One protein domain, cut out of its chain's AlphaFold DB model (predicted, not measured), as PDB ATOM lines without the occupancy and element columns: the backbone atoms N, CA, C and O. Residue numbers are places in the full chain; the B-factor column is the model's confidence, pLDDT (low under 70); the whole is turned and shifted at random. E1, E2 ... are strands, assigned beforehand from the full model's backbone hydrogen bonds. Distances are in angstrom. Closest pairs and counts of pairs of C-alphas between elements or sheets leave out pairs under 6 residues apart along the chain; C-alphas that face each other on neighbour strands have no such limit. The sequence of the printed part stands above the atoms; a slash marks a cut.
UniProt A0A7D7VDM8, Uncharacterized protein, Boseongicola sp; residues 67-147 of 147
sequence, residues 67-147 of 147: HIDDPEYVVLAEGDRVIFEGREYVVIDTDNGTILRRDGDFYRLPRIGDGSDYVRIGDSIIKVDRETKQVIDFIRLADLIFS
ATOM      1  N   HIS A  67     150.688 168.761 143.838       77.25
ATOM      2  CA  HIS A  67     151.445 167.510 143.835       77.25
ATOM      3  C   HIS A  67     152.480 167.513 144.963       77.25
ATOM      4  O   HIS A  67     153.205 168.494 145.142       77.25
ATOM      5  N   ILE A  68     152.577 166.416 145.713       76.88
ATOM      6  CA  ILE A  68     153.564 166.295 146.791       76.88
ATOM      7  C   ILE A  68     154.890 165.765 146.227       76.88
ATOM      8  O   ILE A  68     155.030 164.570 145.983       76.88
ATOM      9  N   ASP A  69     155.875 166.656 146.082       71.81
ATOM     10  CA  ASP A  69     157.251 166.342 145.648       71.81
ATOM     11  C   ASP A  69     158.223 166.026 146.819       71.81
ATOM     12  O   ASP A  69     159.444 166.003 146.638       71.81
ATOM     13  N   ASP A  70     157.716 165.838 148.042       69.12
ATOM     14  CA  ASP A  70     158.523 165.827 149.275       69.12
ATOM     15  C   ASP A  70     159.011 164.416 149.693       69.12
ATOM     16  O   ASP A  70     158.222 163.464 149.685       69.12
ATOM     17  N   PRO A  71     160.287 164.241 150.106       65.12
ATOM     18  CA  PRO A  71     160.779 162.998 150.708       65.12
ATOM     19  C   PRO A  71     160.124 162.606 152.050       65.12
ATOM     20  O   PRO A  71     160.276 161.456 152.459       65.12
ATOM     21  N   GLU A  72     159.402 163.498 152.739       70.19
ATOM     22  CA  GLU A  72     158.631 163.208 153.963       70.19
ATOM     23  C   GLU A  72     157.206 162.679 153.678       70.19
ATOM     24  O   GLU A  72     156.335 162.690 154.545       70.19
ATOM     25  N   TYR A  73     156.952 162.169 152.468       75.62
ATOM     26  CA  TYR A  73     155.723 161.452 152.123       75.62
ATOM     27  C   TYR A  73     155.616 160.141 152.924       75.62
ATOM     28  O   TYR A  73     156.132 159.094 152.526       75.62
ATOM     29  N   VAL A  74     154.937 160.187 154.071       86.88
ATOM     30  CA  VAL A  74     154.662 159.006 154.899       86.88
ATOM     31  C   VAL A  74     153.180 158.674 154.815       86.88
ATOM     32  O   VAL A  74     152.344 159.366 155.398       86.88
ATOM     33  N   VAL A  75     152.860 157.607 154.079       89.88
ATOM     34  CA  VAL A  75     151.509 157.031 154.061       89.88
ATOM     35  C   VAL A  75     151.190 156.520 155.456       89.88
ATOM     36  O   VAL A  75     151.985 155.772 156.022       89.88
ATOM     37  N   LEU A  76     150.040 156.925 155.990       91.88
ATOM     38  CA  LEU A  76     149.547 156.420 157.262       91.88
ATOM     39  C   LEU A  76     149.329 154.914 157.168       91.88
ATOM     40  O   LEU A  76     148.601 154.443 156.293       91.88
ATOM     41  N   ALA A  77     149.925 154.184 158.099       91.25
ATOM     42  CA  ALA A  77     149.753 152.752 158.250       91.25
ATOM     43  C   ALA A  77     149.213 152.408 159.642       91.25
ATOM     44  O   ALA A  77     149.370 153.159 160.609       91.25
ATOM     45  N   GLU A  78     148.583 151.239 159.756       93.56
ATOM     46  CA  GLU A  78     148.157 150.696 161.042       93.56
ATOM     47  C   GLU A  78     149.304 150.701 162.071       93.56
ATOM     48  O   GLU A  78     150.415 150.234 161.816       93.56
ATOM     49  N   GLY A  79     149.015 151.209 163.271       93.75
ATOM     50  CA  GLY A  79     149.959 151.294 164.383       93.75
ATOM     51  C   GLY A  79     150.793 152.575 164.417       93.75
ATOM     52  O   GLY A  79     151.446 152.827 165.437       93.75
ATOM     53  N   ASP A  80     150.743 153.407 163.374       94.56
ATOM     54  CA  ASP A  80     151.446 154.687 163.357       94.56
ATOM     55  C   ASP A  80     150.976 155.599 164.492       94.56
ATOM     56  O   ASP A  80     149.783 155.707 164.795       94.56
ATOM     57  N   ARG A  81     151.938 156.285 165.116       92.94
ATOM     58  CA  ARG A  81     151.674 157.363 166.072       92.94
ATOM     59  C   ARG A  81     151.847 158.694 165.370       92.94
ATOM     60  O   ARG A  81     152.933 159.001 164.882       92.94
ATOM     61  N   VAL A  82     150.773 159.473 165.325       91.75
ATOM     62  CA  VAL A  82     150.731 160.752 164.616       91.75
ATOM     63  C   VAL A  82     150.341 161.866 165.561       91.75
ATOM     64  O   VAL A  82     149.423 161.718 166.365       91.75
ATOM     65  N   ILE A  83     151.038 162.991 165.464       91.06
ATOM     66  CA  ILE A  83     150.607 164.231 166.098       91.06
ATOM     67  C   ILE A  83     149.685 164.908 165.093       91.06
ATOM     68  O   ILE A  83     150.072 165.144 163.957       91.06
ATOM     69  N   PHE A  84     148.449 165.166 165.490       89.69
ATOM     70  CA  PHE A  84     147.450 165.800 164.649       89.69
ATOM     71  C   PHE A  84     146.766 166.906 165.442       89.69
ATOM     72  O   PHE A  84     146.145 166.635 166.466       89.69
ATOM     73  N   GLU A  85     146.947 168.161 165.024       87.62
ATOM     74  CA  GLU A  85     146.510 169.356 165.768       87.62
ATOM     75  C   GLU A  85     147.017 169.387 167.232       87.62
ATOM     76  O   GLU A  85     146.271 169.625 168.186       87.62
ATOM     77  N   GLY A  86     148.319 169.120 167.419       88.75
ATOM     78  CA  GLY A  86     149.011 169.203 168.719       88.75
ATOM     79  C   GLY A  86     148.725 168.038 169.670       88.75
ATOM     80  O   GLY A  86     148.862 168.149 170.888       88.75
ATOM     81  N   ARG A  87     148.255 166.925 169.117       90.75
ATOM     82  CA  ARG A  87     147.549 165.879 169.841       90.75
ATOM     83  C   ARG A  87     147.980 164.523 169.259       90.75
ATOM     84  O   ARG A  87     147.803 164.292 168.075       90.75
ATOM     85  N   GLU A  88     148.511 163.603 170.076       93.94
ATOM     86  CA  GLU A  88     148.968 162.273 169.607       93.94
ATOM     87  C   GLU A  88     147.825 161.250 169.446       93.94
ATOM     88  O   GLU A  88     147.043 161.053 170.377       93.94
ATOM     89  N   TYR A  89     147.729 160.601 168.290       94.75
ATOM     90  CA  TYR A  89     146.770 159.538 167.987       94.75
ATOM     91  C   TYR A  89     147.490 158.284 167.499       94.75
ATOM     92  O   TYR A  89     148.584 158.362 166.942       94.75
ATOM     93  N   VAL A  90     146.840 157.133 167.664       95.81
ATOM     94  CA  VAL A  90     147.260 155.868 167.053       95.81
ATOM     95  C   VAL A  90     146.353 155.552 165.872       95.81
ATOM     96  O   VAL A  90     145.130 155.546 166.029       95.81
ATOM     97  N   VAL A  91     146.946 155.272 164.718       95.38
ATOM     98  CA  VAL A  91     146.236 154.826 163.517       95.38
ATOM     99  C   VAL A  91     145.832 153.363 163.685       95.38
ATOM    100  O   VAL A  91     146.641 152.523 164.075       95.38
ATOM    101  N   ILE A  92     144.571 153.054 163.406       93.94
ATOM    102  CA  ILE A  92     144.039 151.692 163.386       93.94
ATOM    103  C   ILE A  92     143.292 151.517 162.070       93.94
ATOM    104  O   ILE A  92     142.370 152.282 161.777       93.94
ATOM    105  N   ASP A  93     143.651 150.494 161.305       91.44
ATOM    106  CA  ASP A  93     142.883 150.106 160.131       91.44
ATOM    107  C   ASP A  93     141.827 149.073 160.512       91.44
ATOM    108  O   ASP A  93     142.051 148.146 161.287       91.44
ATOM    109  N   THR A  94     140.621 149.274 159.992       87.81
ATOM    110  CA  THR A  94     139.492 148.368 160.191       87.81
ATOM    111  C   THR A  94     138.879 148.024 158.845       87.81
ATOM    112  O   THR A  94     139.030 148.773 157.879       87.81
ATOM    113  N   ASP A  95     138.065 146.972 158.803       86.25
ATOM    114  CA  ASP A  95     137.277 146.625 157.610       86.25
ATOM    115  C   ASP A  95     136.359 147.774 157.141       86.25
ATOM    116  O   ASP A  95     135.930 147.822 155.991       86.25
ATOM    117  N   ASN A  96     136.050 148.721 158.035       82.62
ATOM    118  CA  ASN A  96     135.192 149.873 157.769       82.62
ATOM    119  C   ASN A  96     135.967 151.168 157.473       82.62
ATOM    120  O   ASN A  96     135.346 152.232 157.365       82.62
ATOM    121  N   GLY A  97     137.291 151.081 157.336       86.88
ATOM    122  CA  GLY A  97     138.200 152.194 157.081       86.88
ATOM    123  C   GLY A  97     139.113 152.521 158.261       86.88
ATOM    124  O   GLY A  97     139.046 151.900 159.325       86.88
ATOM    125  N   THR A  98     139.962 153.520 158.055       91.25
ATOM    126  CA  THR A  98     140.959 153.970 159.028       91.25
ATOM    127  C   THR A  98     140.325 154.816 160.133       91.25
ATOM    128  O   THR A  98     139.510 155.711 159.884       91.25
ATOM    129  N   ILE A  99     140.711 154.543 161.375       93.38
ATOM    130  CA  ILE A  99     140.313 155.304 162.559       93.38
ATOM    131  C   ILE A  99     141.553 155.790 163.314       93.38
ATOM    132  O   ILE A  99     142.579 155.115 163.370       93.38
ATOM    133  N   LEU A 100     141.442 156.961 163.931       94.19
ATOM    134  CA  LEU A 100     142.418 157.492 164.871       94.19
ATOM    135  C   LEU A 100     141.921 157.236 166.289       94.19
ATOM    136  O   LEU A 100     140.788 157.580 166.625       94.19
ATOM    137  N   ARG A 101     142.764 156.653 167.139       95.44
ATOM    138  CA  ARG A 101     142.444 156.386 168.543       95.44
ATOM    139  C   ARG A 101     143.260 157.273 169.471       95.44
ATOM    140  O   ARG A 101     144.475 157.380 169.316       95.44
ATOM    141  N   ARG A 102     142.605 157.829 170.484       94.50
ATOM    142  CA  ARG A 102     143.222 158.581 171.587       94.50
ATOM    143  C   ARG A 102     142.449 158.293 172.860       94.50
ATOM    144  O   ARG A 102     141.244 158.458 172.851       94.50
ATOM    145  N   ASP A 103     143.125 157.918 173.943       91.81
ATOM    146  CA  ASP A 103     142.536 157.838 175.295       91.81
ATOM    147  C   ASP A 103     141.210 157.048 175.409       91.81
ATOM    148  O   ASP A 103     140.429 157.254 176.331       91.81
ATOM    149  N   GLY A 104     140.966 156.106 174.490       88.38
ATOM    150  CA  GLY A 104     139.726 155.322 174.415       88.38
ATOM    151  C   GLY A 104     138.674 155.868 173.444       88.38
ATOM    152  O   GLY A 104     137.764 155.127 173.089       88.38
ATOM    153  N   ASP A 105     138.840 157.096 172.960       91.69
ATOM    154  CA  ASP A 105     138.021 157.693 171.909       91.69
ATOM    155  C   ASP A 105     138.479 157.242 170.521       91.69
ATOM    156  O   ASP A 105     139.680 157.072 170.259       91.69
ATOM    157  N   PHE A 106     137.512 157.118 169.610       92.19
ATOM    158  CA  PHE A 106     137.732 156.748 168.218       92.19
ATOM    159  C   PHE A 106     137.196 157.828 167.284       92.19
ATOM    160  O   PHE A 106     136.033 158.226 167.342       92.19
ATOM    161  N   TYR A 107     138.056 158.262 166.372       92.56
ATOM    162  CA  TYR A 107     137.765 159.283 165.381       92.56
ATOM    163  C   TYR A 107     137.905 158.649 164.006       92.56
ATOM    164  O   TYR A 107     138.997 158.258 163.595       92.56
ATOM    165  N   ARG A 108     136.794 158.493 163.294       91.12
ATOM    166  CA  ARG A 108     136.808 157.894 161.962       91.12
ATOM    167  C   ARG A 108     137.306 158.918 160.951       91.12
ATOM    168  O   ARG A 108     136.702 159.984 160.819       91.12
ATOM    169  N   LEU A 109     138.372 158.567 160.228       90.56
ATOM    170  CA  LEU A 109     138.784 159.328 159.056       90.56
ATOM    171  C   LEU A 109     137.710 159.195 157.967       90.56
ATOM    172  O   LEU A 109     137.043 158.154 157.889       90.56
ATOM    173  N   PRO A 110     137.531 160.212 157.108       88.50
ATOM    174  CA  PRO A 110     136.641 160.098 155.963       88.50
ATOM    175  C   PRO A 110     136.917 158.823 155.152       88.50
ATOM    176  O   PRO A 110     138.037 158.304 155.116       88.50
ATOM    177  N   ARG A 111     135.900 158.268 154.488       81.75
ATOM    178  CA  ARG A 111     136.131 157.058 153.689       81.75
ATOM    179  C   ARG A 111     137.118 157.347 152.555       81.75
ATOM    180  O   ARG A 111     137.001 158.338 151.824       81.75
ATOM    181  N   ILE A 112     138.090 156.454 152.419       76.12
ATOM    182  CA  ILE A 112     138.984 156.402 151.268       76.12
ATOM    183  C   ILE A 112     138.164 155.916 150.066       76.12
ATOM    184  O   ILE A 112     137.453 154.916 150.160       76.12
ATOM    185  N   GLY A 113     138.221 156.671 148.966       70.94
ATOM    186  CA  GLY A 113     137.782 156.184 147.657       70.94
ATOM    187  C   GLY A 113     138.892 155.337 147.039       70.94
ATOM    188  O   GLY A 113     140.056 155.472 147.429       70.94
ATOM    189  N   ASP A 114     138.553 154.466 146.096       71.31
ATOM    190  CA  ASP A 114     139.519 153.651 145.368       71.31
ATOM    191  C   ASP A 114     140.580 154.538 144.700       71.31
ATOM    192  O   ASP A 114     140.290 155.338 143.820       71.31
ATOM    193  N   GLY A 115     141.826 154.417 145.170       84.25
ATOM    194  CA  GLY A 115     142.957 155.179 144.636       84.25
ATOM    195  C   GLY A 115     143.400 156.385 145.461       84.25
ATOM    196  O   GLY A 115     144.208 157.152 144.960       84.25
ATOM    197  N   SER A 116     142.957 156.546 146.711       89.94
ATOM    198  CA  SER A 116     143.492 157.579 147.616       89.94
ATOM    199  C   SER A 116     144.199 156.992 148.838       89.94
ATOM    200  O   SER A 116     143.827 155.919 149.301       89.94
ATOM    201  N   ASP A 117     145.194 157.710 149.356       91.00
ATOM    202  CA  ASP A 117     145.913 157.394 150.593       91.00
ATOM    203  C   ASP A 117     145.773 158.558 151.587       91.00
ATOM    204  O   ASP A 117     145.548 159.706 151.191       91.00
ATOM    205  N   TYR A 118     145.953 158.279 152.879       92.50
ATOM    206  CA  TYR A 118     146.245 159.323 153.861       92.50
ATOM    207  C   TYR A 118     147.746 159.445 154.052       92.50
ATOM    208  O   TYR A 118     148.437 158.448 154.234       92.50
ATOM    209  N   VAL A 119     148.244 160.672 154.052       91.62
ATOM    210  CA  VAL A 119     149.655 160.989 154.248       91.62
ATOM    211  C   VAL A 119     149.772 161.917 155.439       91.62
ATOM    212  O   VAL A 119     148.982 162.857 155.566       91.62
ATOM    213  N   ARG A 120     150.757 161.673 156.308       90.88
ATOM    214  CA  ARG A 120     151.154 162.671 157.303       90.88
ATOM    215  C   ARG A 120     152.308 163.501 156.764       90.88
ATOM    216  O   ARG A 120     153.280 162.944 156.261       90.88
ATOM    217  N   ILE A 121     152.218 164.810 156.950       86.69
ATOM    218  CA  ILE A 121     153.327 165.739 156.726       86.69
ATOM    219  C   ILE A 121     153.385 166.662 157.935       86.69
ATOM    220  O   ILE A 121     152.434 167.399 158.205       86.69
ATOM    221  N   GLY A 122     154.475 166.575 158.701       84.88
ATOM    222  CA  GLY A 122     154.546 167.192 160.024       84.88
ATOM    223  C   GLY A 122     153.390 166.729 160.919       84.88
ATOM    224  O   GLY A 122     153.236 165.527 161.155       84.88
ATOM    225  N   ASP A 123     152.574 167.694 161.358       86.62
ATOM    226  CA  ASP A 123     151.413 167.496 162.241       86.62
ATOM    227  C   ASP A 123     150.060 167.474 161.492       86.62
ATOM    228  O   ASP A 123     148.989 167.542 162.104       86.62
ATOM    229  N   SER A 124     150.096 167.432 160.159       86.06
ATOM    230  CA  SER A 124     148.909 167.456 159.302       86.06
ATOM    231  C   SER A 124     148.649 166.084 158.700       86.06
ATOM    232  O   SER A 124     149.581 165.396 158.282       86.06
ATOM    233  N   ILE A 125     147.372 165.715 158.599       91.31
ATOM    234  CA  ILE A 125     146.916 164.548 157.842       91.31
ATOM    235  C   ILE A 125     146.237 165.053 156.571       91.31
ATOM    236  O   ILE A 125     145.336 165.889 156.619       91.31
ATOM    237  N   ILE A 126     146.677 164.544 155.430       92.12
ATOM    238  CA  ILE A 126     146.229 164.977 154.109       92.12
ATOM    239  C   ILE A 126     145.733 163.750 153.356       92.12
ATOM    240  O   ILE A 126     146.358 162.689 153.404       92.12
ATOM    241  N   LYS A 127     144.606 163.881 152.659       92.44
ATOM    242  CA  LYS A 127     144.139 162.867 151.716       92.44
ATOM    243  C   LYS A 127     144.722 163.168 150.349       92.44
ATOM    244  O   LYS A 127     144.586 164.286 149.855       92.44
ATOM    245  N   VAL A 128     145.326 162.173 149.723       91.88
ATOM    246  CA  VAL A 128     146.013 162.336 148.442       91.88
ATOM    247  C   VAL A 128     145.593 161.255 147.467       91.88
ATOM    248  O   VAL A 128     145.202 160.161 147.869       91.88
ATOM    249  N   ASP A 129     145.698 161.544 146.181       91.94
ATOM    250  CA  ASP A 129     145.612 160.534 145.140       91.94
ATOM    251  C   ASP A 129     146.869 159.652 145.177       91.94
ATOM    252  O   ASP A 129     148.003 160.134 145.195       91.94
ATOM    253  N   ARG A 130     146.686 158.337 145.223       90.06
ATOM    254  CA  ARG A 130     147.773 157.372 145.400       90.06
ATOM    255  C   ARG A 130     148.699 157.316 144.191       90.06
ATOM    256  O   ARG A 130     149.893 157.070 144.376       90.06
ATOM    257  N   GLU A 131     148.178 157.490 142.981       89.31
ATOM    258  CA  GLU A 131     148.962 157.385 141.747       89.31
ATOM    259  C   GLU A 131     149.653 158.710 141.437       89.31
ATOM    260  O   GLU A 131     150.871 158.774 141.280       89.31
ATOM    261  N   THR A 132     148.867 159.778 141.403       91.25
ATOM    262  CA  THR A 132     149.289 161.109 140.982       91.25
ATOM    263  C   THR A 132     149.786 161.971 142.124       91.25
ATOM    264  O   THR A 132     150.166 163.090 141.840       91.25
ATOM    265  N   LYS A 133     149.748 161.528 143.387       89.25
ATOM    266  CA  LYS A 133     150.159 162.287 144.592       89.25
ATOM    267  C   LYS A 133     149.550 163.685 144.714       89.25
ATOM    268  O   LYS A 133     150.103 164.533 145.412       89.25
ATOM    269  N   GLN A 134     148.428 163.930 144.041       90.69
ATOM    270  CA  GLN A 134     147.704 165.187 144.154       90.69
ATOM    271  C   GLN A 134     146.956 165.237 145.479       90.69
ATOM    272  O   GLN A 134     146.323 164.260 145.879       90.69
ATOM    273  N   VAL A 135     146.996 166.380 146.151       90.25
ATOM    274  CA  VAL A 135     146.208 166.619 147.353       90.25
ATOM    275  C   VAL A 135     144.730 166.659 146.981       90.25
ATOM    276  O   VAL A 135     144.294 167.501 146.202       90.25
ATOM    277  N   ILE A 136     143.957 165.746 147.559       91.19
ATOM    278  CA  ILE A 136     142.503 165.684 147.402       91.19
ATOM    279  C   ILE A 136     141.828 166.512 148.494       91.19
ATOM    280  O   ILE A 136     140.858 167.209 148.206       91.19
ATOM    281  N   ASP A 137     142.307 166.416 149.739       89.75
ATOM    282  CA  ASP A 137     141.667 167.074 150.881       89.75
ATOM    283  C   ASP A 137     142.616 167.288 152.072       89.75
ATOM    284  O   ASP A 137     143.556 166.516 152.280       89.75
ATOM    285  N   PHE A 138     142.317 168.296 152.894       88.88
ATOM    286  CA  PHE A 138     142.983 168.562 154.171       88.88
ATOM    287  C   PHE A 138     142.109 168.101 155.317       88.88
ATOM    288  O   PHE A 138     141.056 168.680 155.567       88.88
ATOM    289  N   ILE A 139     142.585 167.113 156.065       90.69
ATOM    290  CA  ILE A 139     141.820 166.576 157.180       90.69
ATOM    291  C   ILE A 139     142.006 167.471 158.398       90.69
ATOM    292  O   ILE A 139     143.132 167.758 158.808       90.69
ATOM    293  N   ARG A 140     140.897 167.880 159.010       89.88
ATOM    294  CA  ARG A 140     140.840 168.582 160.300       89.88
ATOM    295  C   ARG A 140     140.084 167.730 161.308       89.88
ATOM    296  O   ARG A 140     139.272 166.886 160.932       89.88
ATOM    297  N   LEU A 141     140.280 167.969 162.606       86.00
ATOM    298  CA  LEU A 141     139.534 167.241 163.639       86.00
ATOM    299  C   LEU A 141     138.015 167.422 163.496       86.00
ATOM    300  O   LEU A 141     137.259 166.507 163.809       86.00
ATOM    301  N   ALA A 142     137.576 168.578 162.989       85.69
ATOM    302  CA  ALA A 142     136.169 168.869 162.717       85.69
ATOM    303  C   ALA A 142     135.554 167.996 161.607       85.69
ATOM    304  O   ALA A 142     134.336 167.833 161.580       85.69
ATOM    305  N   ASP A 143     136.379 167.422 160.728       87.12
ATOM    306  CA  ASP A 143     135.933 166.536 159.647       87.12
ATOM    307  C   ASP A 143     135.798 165.084 160.124       87.12
ATOM    308  O   ASP A 143     135.242 164.233 159.424       87.12
ATOM    309  N   LEU A 144     136.317 164.784 161.320       88.69
ATOM    310  CA  LEU A 144     136.309 163.442 161.876       88.69
ATOM    311  C   LEU A 144     134.980 163.139 162.555       88.69
ATOM    312  O   LEU A 144     134.425 163.939 163.309       88.69
ATOM    313  N   ILE A 145     134.500 161.921 162.334       84.44
ATOM    314  CA  ILE A 145     133.265 161.448 162.952       84.44
ATOM    315  C   ILE A 145     133.630 160.695 164.226       84.44
ATOM    316  O   ILE A 145     134.328 159.679 164.172       84.44
ATOM    317  N   PHE A 146     133.132 161.183 165.363       83.69
ATOM    318  CA  PHE A 146     133.215 160.466 166.631       83.69
ATOM    319  C   PHE A 146     132.399 159.174 166.523       83.69
ATOM    320  O   PHE A 146     131.222 159.220 166.151       83.69
ATOM    321  N   SER A 147     133.037 158.031 166.771       68.69
ATOM    322  CA  SER A 147     132.428 156.708 166.592       68.69
ATOM    323  C   SER A 147     132.305 155.932 167.887       68.69
ATOM    324  O   SER A 147     133.102 156.162 168.816       68.69
TER     325      SER A 147
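This is residues 67 to 147 of the 147 residues of an uncharacterized protein of Boseongicola sp (UniProt A0A7D7VDM8). Two small twisted antiparallel sheets, the larger of E1 to E4 and the smaller of E5 to E7, stand one after the other along the longest axis, with few contacts between their strands. The first stretch, residues 67 to 80, pairs briefly with E5 on its way to E1, and the tail after E7 comes over to pair with E4, tying the two halves together. The printed part has 81 residues with seven named strands, E1 to E7 in chain order, and no named helix; the class is all strand, though under half of the residues, 37 of 81, are in named elements. The whole is compact, with a radius of gyration of the C-alphas of 11.9 A and spans of 35 by 26 by 22 A.

In the larger sheet, E1 is residues 81 to 83, beginning at C-alpha 81 (151.674, 157.363, 166.072). E2, residues 88 to 94, is the longest strand at 19.3 A; E3, residues 97 to 102, measures 16.6 A; E4, residues 105 to 108, measures 10.0 A. In the smaller sheet, E5 is residues 116 to 121 and measures 15.7 A. E6, residues 124 to 129, measures 16.1 A. E7, residues 135 to 139, ends at C-alpha 139 (141.820, 166.576, 157.180).

The larger sheet has the order E1, E2, E3, E4 and is a meander, each strand the antiparallel neighbour of the one before. N 82 and O 89 of the hairpin E1 and E2 are 2.9 A apart. The pairing of E2 is staggered, with E1 over residues 88 to 90 and with E3 over residues 90 to 94. N 99 of E3 and O 92 of E2 are within hydrogen-bond range at 2.8 A, and so are N 100 of E3 and O 107 of E4 at 2.8 A. From edge to edge the strands' lines turn by 96 degrees. E5, E6, E7 form a second meander, with N 119 and O 126 2.8 A apart, and N 127 and O 137 2.9 A apart. Between the sheets, the closest C-alphas of E1 and E5, those of Val 82 and Arg 120, are 7.6 A apart. E4 and E5 are apart. Residues 74 to 75 pair antiparallel with residues 119 to 120 of E5, and residues 145 to 146 with residues 107 to 108 of E4.

The C-alphas farthest apart, those of Asp 69 and Gly 104, are 35.4 A apart. The printed part has no cut and ends at the chain's last residue. The link from E4 to E5 is short but not tight, and the other links between strands are tight. Mean pLDDT of the printed part is 87.7; residues 70 to 71 and residue 147 are under 70.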